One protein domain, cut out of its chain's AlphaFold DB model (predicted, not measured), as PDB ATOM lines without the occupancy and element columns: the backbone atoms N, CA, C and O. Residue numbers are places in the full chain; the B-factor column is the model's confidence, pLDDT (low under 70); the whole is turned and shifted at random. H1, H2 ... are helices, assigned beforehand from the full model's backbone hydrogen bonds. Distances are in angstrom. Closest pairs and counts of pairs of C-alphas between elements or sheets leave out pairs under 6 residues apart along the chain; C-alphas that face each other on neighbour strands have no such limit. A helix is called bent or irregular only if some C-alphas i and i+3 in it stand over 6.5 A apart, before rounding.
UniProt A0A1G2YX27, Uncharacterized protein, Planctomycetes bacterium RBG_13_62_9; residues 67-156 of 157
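This is residues 67 to 156 of the 157 residues of an uncharacterized protein of Planctomycetes bacterium RBG_13_62_9 (UniProt A0A1G2YX27). Two long helices, H4 and H3, fold back on each other as a hairpin in the middle; the hairpin of H1 and H2 packs on one side of it, and H6 packs on H3 on the other side. H1, H3 and H6 make one row of nearly aligned helices, with H2 and H4 forming a second layer beside it and short H5 turning off steeply at the end of H4. The printed part has 90 residues with six named helices, in the order H1 to H6, and no named strand; the class is all helix. It is compact, with a radius of gyration of the C-alphas of 12.4 A, and only just elongated, with spans of 36 by 24 by 17 A.

H4, the longest helix, takes residues 112 to 125 and measures 19.8 A from first to last C-alpha; C-alpha 112 is at (128.406, 90.233, 71.252). Before it, H3 takes residues 96 to 108 and measures 19.2 A; it is irregular, with C-alphas 98 and 101 7.2 A apart. H2 is residues 82 to 91, 14.1 A, and H1 is residues 67 to 75, 12.4 A, beginning at C-alpha 67 (128.504, 67.058, 86.461). After H4, H5 is residues 127 to 132, 8.8 A. H6 is residues 142 to 154, 18.2 A, with C-alpha 154 at (108.129, 79.620, 71.329).

H4 and H3 form a helical hairpin and touch, with the closest C-alphas, those of Leu 107 and Arg 115, 4.3 A apart; they run opposite ways at a shallow tilt of 28 degrees. H4 also touches H2, closest at the C-alphas of Pro 83 and Ala 121, 4.4 A, running the same way at a shallow tilt of 23 degrees. H2, H3 and H4 form an up and down bundle, helices side by side, each running against the one before. Within it H2 and H3 touch only at the corner, and only just, with 3 pairs of C-alphas within 8 A; the closest are Ala 90 and Ile 96, 6.1 A. H3 is the hub, touching four helices. H1 and H2 form a second helical hairpin, closest at the C-alphas of Leu 70 and Val 85, 6.4 A, at a shallow tilt of 27 degrees. H1 only just touches H3, with 3 pairs of C-alphas within 8 A, the closest being Arg 75 and Val 102, 6.0 A. With residues 104 to 108 alone, H3 touches H6, closest at the C-alphas of Glu 108 and Thr 149, 6.8 A; they run opposite ways at a shallow tilt of 18 degrees. H4 and H5 touch only at the corner, at a steep tilt of 63 degrees, closest at the C-alphas of Lys 123 and Ala 130, 5.2 A. H5 and H6 are close but not clearly touching, while H4 and H6 are apart. Every O i to N i+4 pair is within hydrogen-bond range in H1, H2, H4 and H6; in H3 it is 6 of 9 and in H5 1 of 2.

The two C-alphas farthest apart, those of Arg 92 and Asp 143, are 37.5 A apart. The printed part has no cut and no long link. The mean pLDDT of the printed part is 91.9, and no printed residue is under 70.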
ATOM      1  N   THR A  67     129.655  66.604  87.257       96.31
ATOM      2  CA  THR A  67     128.504  67.058  86.461       96.31
ATOM      3  C   THR A  67     127.924  68.366  87.008       96.31
ATOM      4  O   THR A  67     127.669  69.292  86.238       96.31
ATOM      5  N   ASP A  68     127.783  68.486  88.330       96.31
ATOM      6  CA  ASP A  68     127.225  69.687  88.958       96.31
ATOM      7  C   ASP A  68     128.115  70.913  88.758       96.31
ATOM      8  O   ASP A  68     127.616  71.996  88.449       96.31
ATOM      9  N   SER A  69     129.441  70.747  88.841       95.62
ATOM     10  CA  SER A  69     130.383  71.826  88.533       95.62
ATOM     11  C   SER A  69     130.290  72.264  87.071       95.62
ATOM     12  O   SER A  69     130.309  73.463  86.798       95.62
ATOM     13  N   LEU A  70     130.132  71.327  86.130       95.69
ATOM     14  CA  LEU A  70     129.956  71.645  84.707       95.69
ATOM     15  C   LEU A  70     128.640  72.396  84.443       95.69
ATOM     16  O   LEU A  70     128.636  73.388  83.710       95.69
ATOM     17  N   ARG A  71     127.533  71.974  85.070       95.31
ATOM     18  CA  ARG A  71     126.248  72.691  85.004       95.31
ATOM     19  C   ARG A  71     126.363  74.092  85.589       95.31
ATOM     20  O   ARG A  71     125.922  75.063  84.978       95.31
ATOM     21  N   GLN A  72     127.007  74.222  86.746       94.88
ATOM     22  CA  GLN A  72     127.224  75.515  87.384       94.88
ATOM     23  C   GLN A  72     128.086  76.439  86.509       94.88
ATOM     24  O   GLN A  72     127.770  77.620  86.374       94.88
ATOM     25  N   LEU A  73     129.126  75.900  85.864       93.19
ATOM     26  CA  LEU A  73     129.989  76.632  84.935       93.19
ATOM     27  C   LEU A  73     129.215  77.174  83.720       93.19
ATOM     28  O   LEU A  73     129.500  78.279  83.254       93.19
ATOM     29  N   LEU A  74     128.237  76.419  83.205       93.75
ATOM     30  CA  LEU A  74     127.333  76.893  82.152       93.75
ATOM     31  C   LEU A  74     126.404  77.996  82.666       93.75
ATOM     32  O   LEU A  74     126.354  79.069  82.070       93.75
ATOM     33  N   ARG A  75     125.704  77.748  83.777       93.31
ATOM     34  CA  ARG A  75     124.668  78.645  84.316       93.31
ATOM     35  C   ARG A  75     125.207  79.991  84.787       93.31
ATOM     36  O   ARG A  75     124.515  80.992  84.662       93.31
ATOM     37  N   ARG A  76     126.446  80.040  85.285       89.81
ATOM     38  CA  ARG A  76     127.105  81.309  85.639       89.81
ATOM     39  C   ARG A  76     127.481  82.157  84.420       89.81
ATOM     40  O   ARG A  76     127.797  83.327  84.572       89.81
ATOM     41  N   GLY A  77     127.477  81.585  83.212       84.31
ATOM     42  CA  GLY A  77     127.953  82.269  82.004       84.31
ATOM     43  C   GLY A  77     129.480  82.423  81.936       84.31
ATOM     44  O   GLY A  77     129.999  83.011  80.984       84.31
ATOM     45  N   ASP A  78     130.201  81.848  82.903       81.94
ATOM     46  CA  ASP A  78     131.660  81.915  83.015       81.94
ATOM     47  C   ASP A  78     132.365  81.015  81.997       81.94
ATOM     48  O   ASP A  78     133.541  81.217  81.695       81.94
ATOM     49  N   SER A  79     131.660  80.032  81.421       85.25
ATOM     50  CA  SER A  79     132.258  79.121  80.449       85.25
ATOM     51  C   SER A  79     132.789  79.877  79.215       85.25
ATOM     52  O   SER A  79     132.015  80.471  78.446       85.25
ATOM     53  N   PRO A  80     134.109  79.832  78.944       82.56
ATOM     54  CA  PRO A  80     134.665  80.414  77.728       82.56
ATOM     55  C   PRO A  80     134.272  79.598  76.490       82.56
ATOM     56  O   PRO A  80     134.247  80.133  75.381       82.56
ATOM     57  N   VAL A  81     133.925  78.316  76.668       90.56
ATOM     58  CA  VAL A  81     133.592  77.404  75.571       90.56
ATOM     59  C   VAL A  81     132.362  76.545  75.915       90.56
ATOM     60  O   VAL A  81     132.486  75.328  76.081       90.56
ATOM     61  N   PRO A  82     131.149  77.135  75.963       94.69
ATOM     62  CA  PRO A  82     129.921  76.392  76.264       94.69
ATOM     63  C   PRO A  82     129.684  75.137  75.394       94.69
ATOM     64  O   PRO A  82     129.255  74.128  75.950       94.69
ATOM     65  N   PRO A  83     130.026  75.113  74.080       94.88
ATOM     66  CA  PRO A  83     129.917  73.894  73.274       94.88
ATOM     67  C   PRO A  83     130.685  72.692  73.837       94.88
ATOM     68  O   PRO A  83     130.221  71.562  73.711       94.88
ATOM     69  N   LEU A  84     131.861  72.915  74.437       94.25
ATOM     70  CA  LEU A  84     132.669  71.826  74.991       94.25
ATOM     71  C   LEU A  84     132.067  71.291  76.287       94.25
ATOM     72  O   LEU A  84     132.072  70.083  76.488       94.25
ATOM     73  N   VAL A  85     131.507  72.170  77.122       96.25
ATOM     74  CA  VAL A  85     130.839  71.757  78.364       96.25
ATOM     75  C   VAL A  85     129.577  70.952  78.060       96.25
ATOM     76  O   VAL A  85     129.405  69.869  78.605       96.25
ATOM     77  N   LEU A  86     128.737  71.426  77.133       96.75
ATOM     78  CA  LEU A  86     127.537  70.693  76.707       96.75
ATOM     79  C   LEU A  86     127.887  69.337  76.088       96.75
ATOM     80  O   LEU A  86     127.233  68.341  76.375       96.75
ATOM     81  N   ARG A  87     128.944  69.276  75.269       95.69
ATOM     82  CA  ARG A  87     129.422  68.012  74.700       95.69
ATOM     83  C   ARG A  87     129.905  67.041  75.777       95.69
ATOM     84  O   ARG A  87     129.639  65.850  75.661       95.69
ATOM     85  N   GLU A  88     130.618  67.534  76.786       96.38
ATOM     86  CA  GLU A  88     131.085  66.716  77.907       96.38
ATOM     87  C   GLU A  88     129.898  66.170  78.716       96.38
ATOM     88  O   GLU A  88     129.832  64.963  78.932       96.38
ATOM     89  N   LEU A  89     128.917  67.011  79.061       96.75
ATOM     90  CA  LEU A  89     127.677  66.582  79.723       96.75
ATOM     91  C   LEU A  89     126.942  65.510  78.903       96.75
ATOM     92  O   LEU A  89     126.641  64.438  79.424       96.75
ATOM     93  N   ALA A  90     126.746  65.742  77.602       96.25
ATOM     94  CA  ALA A  90     126.121  64.763  76.712       96.25
ATOM     95  C   ALA A  90     126.902  63.440  76.656       96.25
ATOM     96  O   ALA A  90     126.304  62.367  76.646       96.25
ATOM     97  N   SER A  91     128.239  63.490  76.655       96.00
ATOM     98  CA  SER A  91     129.071  62.278  76.645       96.00
ATOM     99  C   SER A  91     128.980  61.454  77.931       96.00
ATOM    100  O   SER A  91     129.318  60.274  77.912       96.00
ATOM    101  N   ARG A  92     128.492  62.055  79.023       96.31
ATOM    102  CA  ARG A  92     128.210  61.385  80.301       96.31
ATOM    103  C   ARG A  92     126.780  60.849  80.396       96.31
ATOM    104  O   ARG A  92     126.414  60.312  81.431       96.31
ATOM    105  N   GLY A  93     125.977  60.992  79.340       96.12
ATOM    106  CA  GLY A  93     124.574  60.578  79.331       96.12
ATOM    107  C   GLY A  93     123.626  61.560  80.023       96.12
ATOM    108  O   GLY A  93     122.468  61.220  80.248       96.12
ATOM    109  N   GLU A  94     124.085  62.770  80.354       97.12
ATOM    110  CA  GLU A  94     123.234  63.796  80.956       97.12
ATOM    111  C   GLU A  94     122.265  64.381  79.924       97.12
ATOM    112  O   GLU A  94     122.640  64.634  78.772       97.12
ATOM    113  N   ASP A  95     121.033  64.676  80.352       95.31
ATOM    114  CA  ASP A  95     120.081  65.384  79.500       95.31
ATOM    115  C   ASP A  95     120.469  66.858  79.363       95.31
ATOM    116  O   ASP A  95     120.152  67.712  80.199       95.31
ATOM    117  N   ILE A  96     121.144  67.161  78.258       96.12
ATOM    118  CA  ILE A  96     121.531  68.525  77.921       96.12
ATOM    119  C   ILE A  96     120.331  69.413  77.593       96.12
ATOM    120  O   ILE A  96     120.474  70.622  77.704       96.12
ATOM    121  N   ARG A  97     119.145  68.876  77.251       94.25
ATOM    122  CA  ARG A  97     117.964  69.703  76.921       94.25
ATOM    123  C   ARG A  97     117.573  70.633  78.066       94.25
ATOM    124  O   ARG A  97     117.162  71.759  77.807       94.25
ATOM    125  N   SER A  98     117.786  70.193  79.307       93.19
ATOM    126  CA  SER A  98     117.594  71.000  80.518       93.19
ATOM    127  C   SER A  98     118.462  72.270  80.569       93.19
ATOM    128  O   SER A  98     118.114  73.230  81.250       93.19
ATOM    129  N   GLU A  99     119.564  72.317  79.816       95.88
ATOM    130  CA  GLU A  99     120.485  73.456  79.751       95.88
ATOM    131  C   GLU A  99     120.230  74.357  78.524       95.88
ATOM    132  O   GLU A  99     120.989  75.296  78.262       95.88
ATOM    133  N   LEU A 100     119.171  74.104  77.743       95.00
ATOM    134  CA  LEU A 100     118.831  74.912  76.568       95.00
ATOM    135  C   LEU A 100     118.518  76.367  76.940       95.00
ATOM    136  O   LEU A 100     118.969  77.278  76.247       95.00
ATOM    137  N   ASP A 101     117.827  76.598  78.057       94.12
ATOM    138  CA  ASP A 101     117.522  77.951  78.533       94.12
ATOM    139  C   ASP A 101     118.784  78.786  78.765       94.12
ATOM    140  O   ASP A 101     118.813  79.967  78.420       94.12
ATOM    141  N   VAL A 102     119.864  78.171  79.257       94.75
ATOM    142  CA  VAL A 102     121.163  78.840  79.429       94.75
ATOM    143  C   VAL A 102     121.726  79.276  78.076       94.75
ATOM    144  O   VAL A 102     122.241  80.384  77.923       94.75
ATOM    145  N   VAL A 103     121.606  78.427  77.053       95.50
ATOM    146  CA  VAL A 103     122.056  78.762  75.696       95.50
ATOM    147  C   VAL A 103     121.219  79.886  75.090       95.50
ATOM    148  O   VAL A 103     121.782  80.771  74.444       95.50
ATOM    149  N   LEU A 104     119.905  79.892  75.318       94.06
ATOM    150  CA  LEU A 104     119.023  80.968  74.863       94.06
ATOM    151  C   LEU A 104     119.340  82.295  75.571       94.06
ATOM    152  O   LEU A 104     119.467  83.316  74.899       94.06
ATOM    153  N   GLN A 105     119.600  82.278  76.881       93.62
ATOM    154  CA  GLN A 105     120.059  83.462  77.622       93.62
ATOM    155  C   GLN A 105     121.378  84.019  77.059       93.62
ATOM    156  O   GLN A 105     121.529  85.230  76.890       93.62
ATOM    157  N   LEU A 106     122.327  83.151  76.678       94.06
ATOM    158  CA  LEU A 106     123.565  83.588  76.024       94.06
ATOM    159  C   LEU A 106     123.310  84.278  74.673       94.06
ATOM    160  O   LEU A 106     124.059  85.185  74.314       94.06
ATOM    161  N   LEU A 107     122.289  83.860  73.916       93.56
ATOM    162  CA  LEU A 107     121.895  84.504  72.655       93.56
ATOM    163  C   LEU A 107     121.235  85.872  72.875       93.56
ATOM    164  O   LEU A 107     121.394  86.761  72.036       93.56
ATOM    165  N   GLU A 108     120.531  86.038  73.990       92.50
ATOM    166  CA  GLU A 108     119.825  87.268  74.365       92.50
ATOM    167  C   GLU A 108     120.758  88.326  74.975       92.50
ATOM    168  O   GLU A 108     120.471  89.514  74.867       92.50
ATOM    169  N   SER A 109     121.905  87.915  75.524       91.88
ATOM    170  CA  SER A 109     122.895  88.804  76.147       91.88
ATOM    171  C   SER A 109     123.250  90.038  75.307       91.88
ATOM    172  O   SER A 109     123.428  89.956  74.087       91.88
ATOM    173  N   ASP A 110     123.482  91.173  75.968       90.75
ATOM    174  CA  ASP A 110     123.969  92.413  75.350       90.75
ATOM    175  C   ASP A 110     125.411  92.308  74.835       90.75
ATOM    176  O   ASP A 110     125.804  93.001  73.888       90.75
ATOM    177  N   SER A 111     126.189  91.357  75.356       91.75
ATOM    178  CA  SER A 111     127.559  91.116  74.915       91.75
ATOM    179  C   SER A 111     127.607  90.314  73.612       91.75
ATOM    180  O   SER A 111     127.275  89.128  73.570       91.75
ATOM    181  N   VAL A 112     128.150  90.914  72.542       91.88
ATOM    182  CA  VAL A 112     128.406  90.233  71.252       91.88
ATOM    183  C   VAL A 112     129.204  88.934  71.448       91.88
ATOM    184  O   VAL A 112     128.965  87.938  70.759       91.88
ATOM    185  N   ALA A 113     130.158  88.929  72.384       90.81
ATOM    186  CA  ALA A 113     130.987  87.764  72.669       90.81
ATOM    187  C   ALA A 113     130.179  86.620  73.300       90.81
ATOM    188  O   ALA A 113     130.371  85.462  72.922       90.81
ATOM    189  N   GLN A 114     129.267  86.927  74.227       93.31
ATOM    190  CA  GLN A 114     128.363  85.927  74.806       93.31
ATOM    191  C   GLN A 114     127.376  85.407  73.756       93.31
ATOM    192  O   GLN A 114     127.260  84.195  73.604       93.31
ATOM    193  N   ARG A 115     126.810  86.277  72.908       94.19
ATOM    194  CA  ARG A 115     125.939  85.852  71.795       94.19
ATOM    195  C   ARG A 115     126.621  84.930  70.808       94.19
ATOM    196  O   ARG A 115     126.032  83.955  70.348       94.19
ATOM    197  N   ARG A 116     127.883  85.210  70.474       93.69
ATOM    198  CA  ARG A 116     128.676  84.326  69.613       93.69
ATOM    199  C   ARG A 116     128.880  82.963  70.275       93.69
ATOM    200  O   ARG A 116     128.757  81.951  69.590       93.69
ATOM    201  N   ARG A 117     129.158  82.928  71.583       94.25
ATOM    202  CA  ARG A 117     129.274  81.684  72.361       94.25
ATOM    203  C   ARG A 117     127.952  80.912  72.406       94.25
ATOM    204  O   ARG A 117     127.967  79.728  72.084       94.25
ATOM    205  N   GLY A 118     126.834  81.582  72.684       95.00
ATOM    206  CA  GLY A 118     125.489  81.001  72.631       95.00
ATOM    207  C   GLY A 118     125.164  80.422  71.254       95.00
ATOM    208  O   GLY A 118     124.726  79.285  71.151       95.00
ATOM    209  N   TRP A 119     125.491  81.135  70.172       95.56
ATOM    210  CA  TRP A 119     125.254  80.644  68.809       95.56
ATOM    211  C   TRP A 119     126.112  79.429  68.452       95.56
ATOM    212  O   TRP A 119     125.636  78.489  67.818       95.56
ATOM    213  N   MET A 120     127.380  79.416  68.870       95.00
ATOM    214  CA  MET A 120     128.228  78.233  68.714       95.00
ATOM    215  C   MET A 120     127.681  77.046  69.511       95.00
ATOM    216  O   MET A 120     127.678  75.932  68.994       95.00
ATOM    217  N   ALA A 121     127.196  77.282  70.734       96.25
ATOM    218  CA  ALA A 121     126.603  76.253  71.584       96.25
ATOM    219  C   ALA A 121     125.323  75.687  70.966       96.25
ATOM    220  O   ALA A 121     125.192  74.471  70.863       96.25
ATOM    221  N   LEU A 122     124.445  76.557  70.457       96.25
ATOM    222  CA  LEU A 122     123.210  76.153  69.794       96.25
ATOM    223  C   LEU A 122     123.490  75.263  68.579       96.25
ATOM    224  O   LEU A 122     122.927  74.179  68.473       96.25
ATOM    225  N   LYS A 123     124.411  75.671  67.698       95.88
ATOM    226  CA  LYS A 123     124.776  74.874  66.516       95.88
ATOM    227  C   LYS A 123     125.406  73.527  66.863       95.88
ATOM    228  O   LYS A 123     125.183  72.560  66.145       95.88
ATOM    229  N   ALA A 124     126.226  73.481  67.911       94.38
ATOM    230  CA  ALA A 124     126.951  72.272  68.284       94.38
ATOM    231  C   ALA A 124     126.071  71.259  69.029       94.38
ATOM    232  O   ALA A 124     126.167  70.068  68.759       94.38
ATOM    233  N   ALA A 125     125.239  71.726  69.964       96.06
ATOM    234  CA  ALA A 125     124.471  70.870  70.867       96.06
ATOM    235  C   ALA A 125     123.002  70.685  70.444       96.06
ATOM    236  O   ALA A 125     122.400  69.666  70.771       96.06
ATOM    237  N   TYR A 126     122.430  71.626  69.682       95.56
ATOM    238  CA  TYR A 126     121.018  71.621  69.274       95.56
ATOM    239  C   TYR A 126     120.859  71.891  67.766       95.56
ATOM    240  O   TYR A 126     120.185  72.848  67.371       95.56
ATOM    241  N   PRO A 127     121.458  71.066  66.885       95.00
ATOM    242  CA  PRO A 127     121.524  71.346  65.449       95.00
ATOM    243  C   PRO A 127     120.144  71.495  64.790       95.00
ATOM    244  O   PRO A 127     119.966  72.368  63.942       95.00
ATOM    245  N   ALA A 128     119.145  70.713  65.216       93.44
ATOM    246  CA  ALA A 128     117.776  70.819  64.705       93.44
ATOM    247  C   ALA A 128     117.127  72.177  65.028       93.44
ATOM    248  O   ALA A 128     116.429  72.750  64.194       93.44
ATOM    249  N   LEU A 129     117.385  72.720  66.222       93.62
ATOM    250  CA  LEU A 129     116.882  74.033  66.624       93.62
ATOM    251  C   LEU A 129     117.672  75.158  65.940       93.62
ATOM    252  O   LEU A 129     117.092  76.133  65.466       93.62
ATOM    253  N   ALA A 130     118.989  74.989  65.803       94.06
ATOM    254  CA  ALA A 130     119.841  75.921  65.073       94.06
ATOM    255  C   ALA A 130     119.435  76.057  63.594       94.06
ATOM    256  O   ALA A 130     119.458  77.167  63.064       94.06
ATOM    257  N   ALA A 131     119.019  74.963  62.948       92.94
ATOM    258  CA  ALA A 131     118.518  74.982  61.573       92.94
ATOM    259  C   ALA A 131     117.259  75.855  61.424       92.94
ATOM    260  O   ALA A 131     117.135  76.598  60.453       92.94
ATOM    261  N   LYS A 132     116.359  75.840  62.416       90.12
ATOM    262  CA  LYS A 132     115.156  76.695  62.438       90.12
ATOM    263  C   LYS A 132     115.486  78.176  62.659       90.12
ATOM    264  O   LYS A 132     114.759  79.049  62.196       90.12
ATOM    265  N   ALA A 133     116.612  78.471  63.305       88.69
ATOM    266  CA  ALA A 133     117.157  79.821  63.444       88.69
ATOM    267  C   ALA A 133     118.102  80.221  62.296       88.69
ATOM    268  O   ALA A 133     119.003  81.046  62.491       88.69
ATOM    269  N   ALA A 134     117.908  79.671  61.092       84.56
ATOM    270  CA  ALA A 134     118.649  80.090  59.908       84.56
ATOM    271  C   ALA A 134     118.605  81.625  59.738       84.56
ATOM    272  O   ALA A 134     117.565  82.271  59.911       84.56
ATOM    273  N   GLY A 135     119.770  82.209  59.446       84.50
ATOM    274  CA  GLY A 135     119.952  83.660  59.330       84.50
ATOM    275  C   GLY A 135     120.177  84.403  60.654       84.50
ATOM    276  O   GLY A 135     120.291  85.626  60.643       84.50
ATOM    277  N   TYR A 136     120.267  83.716  61.801       88.88
ATOM    278  CA  TYR A 136     120.680  84.377  63.040       88.88
ATOM    279  C   TYR A 136     122.134  84.868  62.949       88.88
ATOM    280  O   TYR A 136     123.071  84.089  62.747       88.88
ATOM    281  N   HIS A 137     122.332  86.168  63.175       88.75
ATOM    282  CA  HIS A 137     123.649  86.790  63.232       88.75
ATOM    283  C   HIS A 137     123.883  87.414  64.617       88.75
ATOM    284  O   HIS A 137     123.185  88.354  64.988       88.75
ATOM    285  N   PRO A 138     124.922  86.995  65.372       90.00
ATOM    286  CA  PRO A 138     125.221  87.556  66.699       90.00
ATOM    287  C   PRO A 138     125.482  89.074  66.728       90.00
ATOM    288  O   PRO A 138     125.490  89.684  67.797       90.00
ATOM    289  N   ARG A 139     125.742  89.680  65.563       90.44
ATOM    290  CA  ARG A 139     125.995  91.117  65.372       90.44
ATOM    291  C   ARG A 139     124.813  91.872  64.752       90.44
ATOM    292  O   ARG A 139     124.962  93.054  64.474       90.44
ATOM    293  N   ALA A 140     123.683  91.205  64.514       88.12
ATOM    294  CA  ALA A 140     122.472  91.858  64.026       88.12
ATOM    295  C   ALA A 140     121.936  92.888  65.036       88.12
ATOM    296  O   ALA A 140     122.308  92.869  66.218       88.12
ATOM    297  N   SER A 141     121.043  93.762  64.564       87.25
ATOM    298  CA  SER A 141     120.360  94.746  65.407       87.25
ATOM    299  C   SER A 141     119.574  94.070  66.537       87.25
ATOM    300  O   SER A 141     119.229  92.888  66.455       87.25
ATOM    301  N   ALA A 142     119.307  94.805  67.620       85.44
ATOM    302  CA  ALA A 142     118.569  94.274  68.767       85.44
ATOM    303  C   ALA A 142     117.200  93.701  68.364       85.44
ATOM    304  O   ALA A 142     116.884  92.581  68.755       85.44
ATOM    305  N   ASP A 143     116.464  94.391  67.493       83.25
ATOM    306  CA  ASP A 143     115.129  93.966  67.050       83.25
ATOM    307  C   ASP A 143     115.161  92.640  66.283       83.25
ATOM    308  O   ASP A 143     114.393  91.722  66.574       83.25
ATOM    309  N   GLN A 144     116.108  92.491  65.350       82.50
ATOM    310  CA  GLN A 144     116.285  91.251  64.591       82.50
ATOM    311  C   GLN A 144     116.692  90.082  65.494       82.50
ATOM    312  O   GLN A 144     116.257  88.948  65.277       82.50
ATOM    313  N   ARG A 145     117.517  90.345  66.517       85.38
ATOM    314  CA  ARG A 145     117.920  89.330  67.500       85.38
ATOM    315  C   ARG A 145     116.736  88.897  68.356       85.38
ATOM    316  O   ARG A 145     116.471  87.701  68.418       85.38
ATOM    317  N   ASN A 146     116.017  89.855  68.939       84.38
ATOM    318  CA  ASN A 146     114.891  89.611  69.839       84.38
ATOM    319  C   ASN A 146     113.763  88.846  69.142       84.38
ATOM    320  O   ASN A 146     113.193  87.923  69.719       84.38
ATOM    321  N   LEU A 147     113.480  89.171  67.875       85.06
ATOM    322  CA  LEU A 147     112.501  88.436  67.075       85.06
ATOM    323  C   LEU A 147     112.887  86.956  66.930       85.06
ATOM    324  O   LEU A 147     112.058  86.065  67.112       85.06
ATOM    325  N   LYS A 148     114.159  86.679  66.622       85.88
ATOM    326  CA  LYS A 148     114.653  85.311  66.410       85.88
ATOM    327  C   LYS A 148     114.776  84.521  67.712       85.88
ATOM    328  O   LYS A 148     114.442  83.339  67.715       85.88
ATOM    329  N   THR A 149     115.229  85.133  68.807       85.56
ATOM    330  CA  THR A 149     115.296  84.459  70.116       85.56
ATOM    331  C   THR A 149     113.905  84.182  70.678       85.56
ATOM    332  O   THR A 149     113.675  83.092  71.198       85.56
ATOM    333  N   LYS A 150     112.942  85.094  70.482       89.25
ATOM    334  CA  LYS A 150     111.535  84.865  70.839       89.25
ATOM    335  C   LYS A 150     110.940  83.678  70.075       89.25
ATOM    336  O   LYS A 150     110.407  82.769  70.702       89.25
ATOM    337  N   MET A 151     111.126  83.638  68.753       89.06
ATOM    338  CA  MET A 151     110.703  82.506  67.917       89.06
ATOM    339  C   MET A 151     111.317  81.182  68.400       89.06
ATOM    340  O   MET A 151     110.638  80.161  68.456       89.06
ATOM    341  N   LEU A 152     112.598  81.191  68.787       89.00
ATOM    342  CA  LEU A 152     113.265  80.014  69.342       89.00
ATOM    343  C   LEU A 152     112.647  79.550  70.667       89.00
ATOM    344  O   LEU A 152     112.476  78.349  70.845       89.00
ATOM    345  N   ARG A 153     112.297  80.467  71.579       89.44
ATOM    346  CA  ARG A 153     111.623  80.123  72.844       89.44
ATOM    347  C   ARG A 153     110.226  79.550  72.619       89.44
ATOM    348  O   ARG A 153     109.850  78.602  73.298       89.44
ATOM    349  N   GLU A 154     109.473  80.104  71.673       89.62
ATOM    350  CA  GLU A 154     108.129  79.620  71.329       89.62
ATOM    351  C   GLU A 154     108.147  78.197  70.758       89.62
ATOM    352  O   GLU A 154     107.220  77.442  70.997       89.62
ATOM    353  N   MET A 155     109.216  77.799  70.064       85.12
ATOM    354  CA  MET A 155     109.370  76.442  69.520       85.12
ATOM    355  C   MET A 155     109.758  75.377  70.556       85.12
ATOM    356  O   MET A 155     109.794  74.193  70.216       85.12
ATOM    357  N   VAL A 156     110.161  75.795  71.757       84.19
ATOM    358  CA  VAL A 156     110.668  74.919  72.826       84.19
ATOM    359  C   VAL A 156     109.611  74.691  73.913       84.19
ATOM    360  O   VAL A 156     109.714  73.710  74.646       84.19
TER     361      VAL A 156